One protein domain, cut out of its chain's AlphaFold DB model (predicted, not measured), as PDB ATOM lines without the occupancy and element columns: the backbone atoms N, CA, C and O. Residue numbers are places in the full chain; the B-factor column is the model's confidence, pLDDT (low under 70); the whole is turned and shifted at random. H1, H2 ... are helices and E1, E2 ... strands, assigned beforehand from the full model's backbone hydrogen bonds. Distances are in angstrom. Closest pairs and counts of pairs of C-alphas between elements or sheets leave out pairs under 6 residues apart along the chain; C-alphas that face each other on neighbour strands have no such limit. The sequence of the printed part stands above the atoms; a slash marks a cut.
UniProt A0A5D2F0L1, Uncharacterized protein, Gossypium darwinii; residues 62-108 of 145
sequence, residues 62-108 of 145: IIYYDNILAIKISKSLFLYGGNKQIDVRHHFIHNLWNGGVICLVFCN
ATOM      1  N   ILE A  62      28.848  22.664 103.503       92.88
ATOM      2  CA  ILE A  62      27.987  23.809 103.200       92.88
ATOM      3  C   ILE A  62      26.669  23.647 103.955       92.88
ATOM      4  O   ILE A  62      25.954  22.661 103.780       92.88
ATOM      5  N   ILE A  63      26.339  24.633 104.782       92.50
ATOM      6  CA  ILE A  63      25.086  24.696 105.531       92.50
ATOM      7  C   ILE A  63      24.331  25.939 105.075       92.50
ATOM      8  O   ILE A  63      24.813  27.068 105.203       92.50
ATOM      9  N   TYR A  64      23.130  25.720 104.552       91.94
ATOM     10  CA  TYR A  64      22.224  26.786 104.155       91.94
ATOM     11  C   TYR A  64      21.446  27.302 105.365       91.94
ATOM     12  O   TYR A  64      20.901  26.510 106.134       91.94
ATOM     13  N   TYR A  65      21.407  28.622 105.531       90.06
ATOM     14  CA  TYR A  65      20.728  29.271 106.648       90.06
ATOM     15  C   TYR A  65      20.015  30.546 106.200       90.06
ATOM     16  O   TYR A  65      20.558  31.325 105.417       90.06
ATOM     17  N   ASP A  66      18.813  30.783 106.709       90.81
ATOM     18  CA  ASP A  66      17.948  31.886 106.280       90.81
ATOM     19  C   ASP A  66      18.062  33.164 107.112       90.81
ATOM     20  O   ASP A  66      17.450  34.184 106.797       90.81
ATOM     21  N   ASN A  67      18.912  33.167 108.136       88.50
ATOM     22  CA  ASN A  67      19.168  34.358 108.932       88.50
ATOM     23  C   ASN A  67      20.554  34.944 108.636       88.50
ATOM     24  O   ASN A  67      21.578  34.508 109.167       88.50
ATOM     25  N   ILE A  68      20.571  36.004 107.826       87.69
ATOM     26  CA  ILE A  68      21.789  36.740 107.454       87.69
ATOM     27  C   ILE A  68      22.533  37.266 108.687       87.69
ATOM     28  O   ILE A  68      23.765  37.233 108.713       87.69
ATOM     29  N   LEU A  69      21.815  37.759 109.704       84.88
ATOM     30  CA  LEU A  69      22.440  38.306 110.911       84.88
ATOM     31  C   LEU A  69      23.198  37.218 111.659       84.88
ATOM     32  O   LEU A  69      24.354  37.416 112.011       84.88
ATOM     33  N   ALA A  70      22.591  36.047 111.821       84.00
ATOM     34  CA  ALA A  70      23.244  34.911 112.454       84.00
ATOM     35  C   ALA A  70      24.473  34.423 111.668       84.00
ATOM     36  O   ALA A  70      25.476  34.072 112.283       84.00
ATOM     37  N   ILE A  71      24.446  34.455 110.327       88.25
ATOM     38  CA  ILE A  71      25.624  34.141 109.495       88.25
ATOM     39  C   ILE A  71      26.742  35.161 109.731       88.25
ATOM     40  O   ILE A  71      27.901  34.783 109.882       88.25
ATOM     41  N   LYS A  72      26.413  36.459 109.756       86.50
ATOM     42  CA  LYS A  72      27.390  37.530 110.014       86.50
ATOM     43  C   LYS A  72      27.986  37.413 111.412       86.50
ATOM     44  O   LYS A  72      29.199  37.516 111.553       86.50
ATOM     45  N   ILE A  73      27.137  37.154 112.406       83.31
ATOM     46  CA  ILE A  73      27.545  36.896 113.783       83.31
ATOM     47  C   ILE A  73      28.476  35.684 113.797       83.31
ATOM     48  O   ILE A  73      29.607  35.834 114.209       83.31
ATOM     49  N   SER A  74      28.108  34.544 113.209       83.62
ATOM     50  CA  SER A  74      28.941  33.322 113.147       83.62
ATOM     51  C   SER A  74      30.359  33.527 112.590       83.62
ATOM     52  O   SER A  74      31.262  32.777 112.945       83.62
ATOM     53  N   LYS A  75      30.557  34.531 111.725       84.44
ATOM     54  CA  LYS A  75      31.852  34.886 111.113       84.44
ATOM     55  C   LYS A  75      32.663  35.904 111.924       84.44
ATOM     56  O   LYS A  75      33.794  36.202 111.559       84.44
ATOM     57  N   SER A  76      32.082  36.479 112.974       77.12
ATOM     58  CA  SER A  76      32.673  37.543 113.781       77.12
ATOM     59  C   SER A  76      32.527  37.239 115.272       77.12
ATOM     60  O   SER A  76      31.440  36.979 115.779       77.12
ATOM     61  N   LEU A  77      33.613  37.351 116.032       64.25
ATOM     62  CA  LEU A  77      33.581  37.211 117.492       64.25
ATOM     63  C   LEU A  77      32.941  38.431 118.195       64.25
ATOM     64  O   LEU A  77      33.237  38.714 119.352       64.25
ATOM     65  N   PHE A  78      32.096  39.212 117.514       60.50
ATOM     66  CA  PHE A  78      31.419  40.341 118.141       60.50
ATOM     67  C   PHE A  78      30.172  39.847 118.882       60.50
ATOM     68  O   PHE A  78      29.116  39.609 118.293       60.50
ATOM     69  N   LEU A  79      30.324  39.663 120.195       54.78
ATOM     70  CA  LEU A  79      29.243  39.350 121.122       54.78
ATOM     71  C   LEU A  79      28.314  40.566 121.223       54.78
ATOM     72  O   LEU A  79      28.619  41.539 121.911       54.78
ATOM     73  N   TYR A  80      27.160  40.523 120.559       54.97
ATOM     74  CA  TYR A  80      26.045  41.361 120.988       54.97
ATOM     75  C   TYR A  80      25.544  40.773 122.303       54.97
ATOM     76  O   TYR A  80      24.958  39.693 122.305       54.97
ATOM     77  N   GLY A  81      25.842  41.452 123.415       55.53
ATOM     78  CA  GLY A  81      25.458  41.028 124.759       55.53
ATOM     79  C   GLY A  81      23.996  40.590 124.806       55.53
ATOM     80  O   GLY A  81      23.086  41.405 124.663       55.53
ATOM     81  N   GLY A  82      23.779  39.287 124.976       60.03
ATOM     82  CA  GLY A  82      22.452  38.695 124.942       60.03
ATOM     83  C   GLY A  82      22.503  37.205 125.248       60.03
ATOM     84  O   GLY A  82      22.880  36.415 124.399       60.03
ATOM     85  N   ASN A  83      22.052  36.846 126.454       55.22
ATOM     86  CA  ASN A  83      21.748  35.496 126.944       55.22
ATOM     87  C   ASN A  83      22.851  34.429 126.755       55.22
ATOM     88  O   ASN A  83      23.054  33.914 125.661       55.22
ATOM     89  N   LYS A  84      23.426  33.940 127.868       59.97
ATOM     90  CA  LYS A  84      24.472  32.886 127.930       59.97
ATOM     91  C   LYS A  84      24.269  31.675 127.000       59.97
ATOM     92  O   LYS A  84      25.233  31.043 126.583       59.97
ATOM     93  N   GLN A  85      23.025  31.305 126.693       55.59
ATOM     94  CA  GLN A  85      22.717  30.174 125.812       55.59
ATOM     95  C   GLN A  85      23.018  30.456 124.328       55.59
ATOM     96  O   GLN A  85      23.335  29.528 123.580       55.59
ATOM     97  N   ILE A  86      22.933  31.719 123.910       58.47
ATOM     98  CA  ILE A  86      23.331  32.184 122.578       58.47
ATOM     99  C   ILE A  86      24.860  32.207 122.499       58.47
ATOM    100  O   ILE A  86      25.406  31.688 121.531       58.47
ATOM    101  N   ASP A  87      25.540  32.670 123.553       59.12
ATOM    102  CA  ASP A  87      27.009  32.744 123.612       59.12
ATOM    103  C   ASP A  87      27.684  31.375 123.417       59.12
ATOM    104  O   ASP A  87      28.606  31.244 122.613       59.12
ATOM    105  N   VAL A  88      27.193  30.326 124.094       62.12
ATOM    106  CA  VAL A  88      27.762  28.967 123.974       62.12
ATOM    107  C   VAL A  88      27.592  28.405 122.559       62.12
ATOM    108  O   VAL A  88      28.516  27.806 122.006       62.12
ATOM    109  N   ARG A  89      26.415  28.596 121.949       66.38
ATOM    110  CA  ARG A  89      26.141  28.107 120.587       66.38
ATOM    111  C   ARG A  89      26.896  28.913 119.538       66.38
ATOM    112  O   ARG A  89      27.399  28.329 118.582       66.38
ATOM    113  N   HIS A  90      27.012  30.223 119.731       69.75
ATOM    114  CA  HIS A  90      27.769  31.104 118.851       69.75
ATOM    115  C   HIS A  90      29.252  30.728 118.837       69.75
ATOM    116  O   HIS A  90      29.820  30.505 117.771       69.75
ATOM    117  N   HIS A  91      29.854  30.526 120.013       75.56
ATOM    118  CA  HIS A  91      31.243  30.082 120.120       75.56
ATOM    119  C   HIS A  91      31.472  28.728 119.428       75.56
ATOM    120  O   HIS A  91      32.506  28.516 118.792       75.56
ATOM    121  N   PHE A  92      30.508  27.810 119.518       83.81
ATOM    122  CA  PHE A  92      30.587  26.521 118.835       83.81
ATOM    123  C   PHE A  92      30.570  26.672 117.307       83.81
ATOM    124  O   PHE A  92      31.456  26.153 116.632       83.81
ATOM    125  N   ILE A  93      29.609  27.418 116.758       86.88
ATOM    126  CA  ILE A  93      29.493  27.633 115.308       86.88
ATOM    127  C   ILE A  93      30.696  28.413 114.764       86.88
ATOM    128  O   ILE A  93      31.246  28.034 113.731       86.88
ATOM    129  N   HIS A  94      31.151  29.445 115.478       87.25
ATOM    130  CA  HIS A  94      32.350  30.198 115.118       87.25
ATOM    131  C   HIS A  94      33.593  29.299 115.090       87.25
ATOM    132  O   HIS A  94      34.360  29.353 114.133       87.25
ATOM    133  N   ASN A  95      33.780  28.423 116.084       88.50
ATOM    134  CA  ASN A  95      34.896  27.473 116.094       88.50
ATOM    135  C   ASN A  95      34.858  26.510 114.903       88.50
ATOM    136  O   ASN A  95      35.898  26.242 114.308       88.50
ATOM    137  N   LEU A  96      33.677  25.998 114.541       89.81
ATOM    138  CA  LEU A  96      33.527  25.116 113.382       89.81
ATOM    139  C   LEU A  96      33.804  25.847 112.064       89.81
ATOM    140  O   LEU A  96      34.418  25.273 111.167       89.81
ATOM    141  N   TRP A  97      33.366  27.100 111.943       89.56
ATOM    142  CA  TRP A  97      33.639  27.924 110.768       89.56
ATOM    143  C   TRP A  97      35.130  28.274 110.665       89.56
ATOM    144  O   TRP A  97      35.740  28.057 109.621       89.56
ATOM    145  N   ASN A  98      35.742  28.724 111.765       89.56
ATOM    146  CA  ASN A  98      37.165  29.066 111.833       89.56
ATOM    147  C   ASN A  98      38.069  27.840 111.618       89.56
ATOM    148  O   ASN A  98      39.134  27.946 111.021       89.56
ATOM    149  N   GLY A  99      37.628  26.658 112.060       89.19
ATOM    150  CA  GLY A  99      38.299  25.382 111.803       89.19
ATOM    151  C   GLY A  99      38.084  24.825 110.391       89.19
ATOM    152  O   GLY A  99      38.524  23.713 110.118       89.19
ATOM    153  N   GLY A 100      37.374  25.543 109.510       89.31
ATOM    154  CA  GLY A 100      37.095  25.106 108.140       89.31
ATOM    155  C   GLY A 100      36.166  23.891 108.042       89.31
ATOM    156  O   GLY A 100      36.061  23.279 106.983       89.31
ATOM    157  N   VAL A 101      35.481  23.526 109.130       91.50
ATOM    158  CA  VAL A 101      34.579  22.367 109.171       91.50
ATOM    159  C   VAL A 101      33.247  22.700 108.505       91.50
ATOM    160  O   VAL A 101      32.639  21.843 107.871       91.50
ATOM    161  N   ILE A 102      32.774  23.941 108.613       93.06
ATOM    162  CA  ILE A 102      31.490  24.353 108.032       93.06
ATOM    163  C   ILE A 102      31.612  25.660 107.254       93.06
ATOM    164  O   ILE A 102      32.382  26.548 107.612       93.06
ATOM    165  N   CYS A 103      30.787  25.809 106.221       92.19
ATOM    166  CA  CYS A 103      30.607  27.050 105.481       92.19
ATOM    167  C   CYS A 103      29.126  27.437 105.498       92.19
ATOM    168  O   CYS A 103      28.282  26.700 104.994       92.19
ATOM    169  N   LEU A 104      28.800  28.589 106.087       92.25
ATOM    170  CA  LEU A 104      27.426  29.088 106.144       92.25
ATOM    171  C   LEU A 104      27.100  29.927 104.904       92.25
ATOM    172  O   LEU A 104      27.751  30.951 104.651       92.25
ATOM    173  N   VAL A 105      26.054  29.527 104.181       92.31
ATOM    174  CA  VAL A 105      25.552  30.204 102.978       92.31
ATOM    175  C   VAL A 105      24.116  30.656 103.212       92.31
ATOM    176  O   VAL A 105      23.296  29.912 103.745       92.31
ATOM    177  N   PHE A 106      23.805  31.889 102.819       93.44
ATOM    178  CA  PHE A 106      22.446  32.400 102.945       93.44
ATOM    179  C   PHE A 106      21.490  31.681 101.984       93.44
ATOM    180  O   PHE A 106      21.807  31.500 100.808       93.44
ATOM    181  N   CYS A 107      20.309  31.315 102.477       92.00
ATOM    182  CA  CYS A 107      19.204  30.777 101.690       92.00
ATOM    183  C   CYS A 107      17.929  31.551 102.022       92.00
ATOM    184  O   CYS A 107      17.682  31.855 103.180       92.00
ATOM    185  N   ASN A 108      17.097  31.875 101.036       91.12
ATOM    186  CA  ASN A 108      15.807  32.488 101.342       91.12
ATOM    187  C   ASN A 108      14.923  31.475 102.103       91.12
ATOM    188  O   ASN A 108      14.913  30.293 101.749       91.12
TER     189      ASN A 108
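AT A GLANCE: This is residues 62 to 108 of the 145 residues of an uncharacterized protein of Gossypium darwinii (UniProt A0A5D2F0L1). Two short parallel strands, E1 and E2, lie side by side as a small wall; H1 packs on E2, and H2, about perpendicular to H1, reaches away from the wall, with residues 80 to 86 sticking out at the far end. The printed part has 47 residues, in the order E1, H1, H2, E2, of mixed class. It is compact, with a radius of gyration of the C-alphas of 10.4 A and spans of 26 by 24 by 15 A.

IN THESE COORDINATES: E1, residues 62 to 65, begins at C-alpha 62 (27.987, 23.809, 103.200) and measures 9.7 A. H1, residues 68 to 74, measures 9.8 A, and H2, residues 84 to 98, 20.9 A. E2, residues 102 to 106, measures 13.1 A and ends at C-alpha 106 (22.446, 32.400, 102.945).

HOW THE PARTS SIT: E1 and E2 are parallel at 39 degrees, with N 63 and O 103 within hydrogen-bond range at 2.8 A. With H1 and H2 between them they form a strand-helix-strand unit, two parallel neighbour strands joined through helices, with a right-handed crossover. The closest C-alphas of H1 and E2 are Ile 68 and Phe 106, 6.3 A. H1 and H2 touch, closest at the C-alphas of Ser 74 and His 94, 5.0 A, about perpendicular at 81 degrees. E1 and H2 are apart. Each O i to N i+4 pair is within hydrogen-bond range in H1, and 10 of 11 in H2.

THE WHOLE: The farthest C-alphas, Lys 84 and Asn 108, are 28.0 A apart. The printed part has no cut and no long link. pLDDT is under 70 at residues 77 to 90.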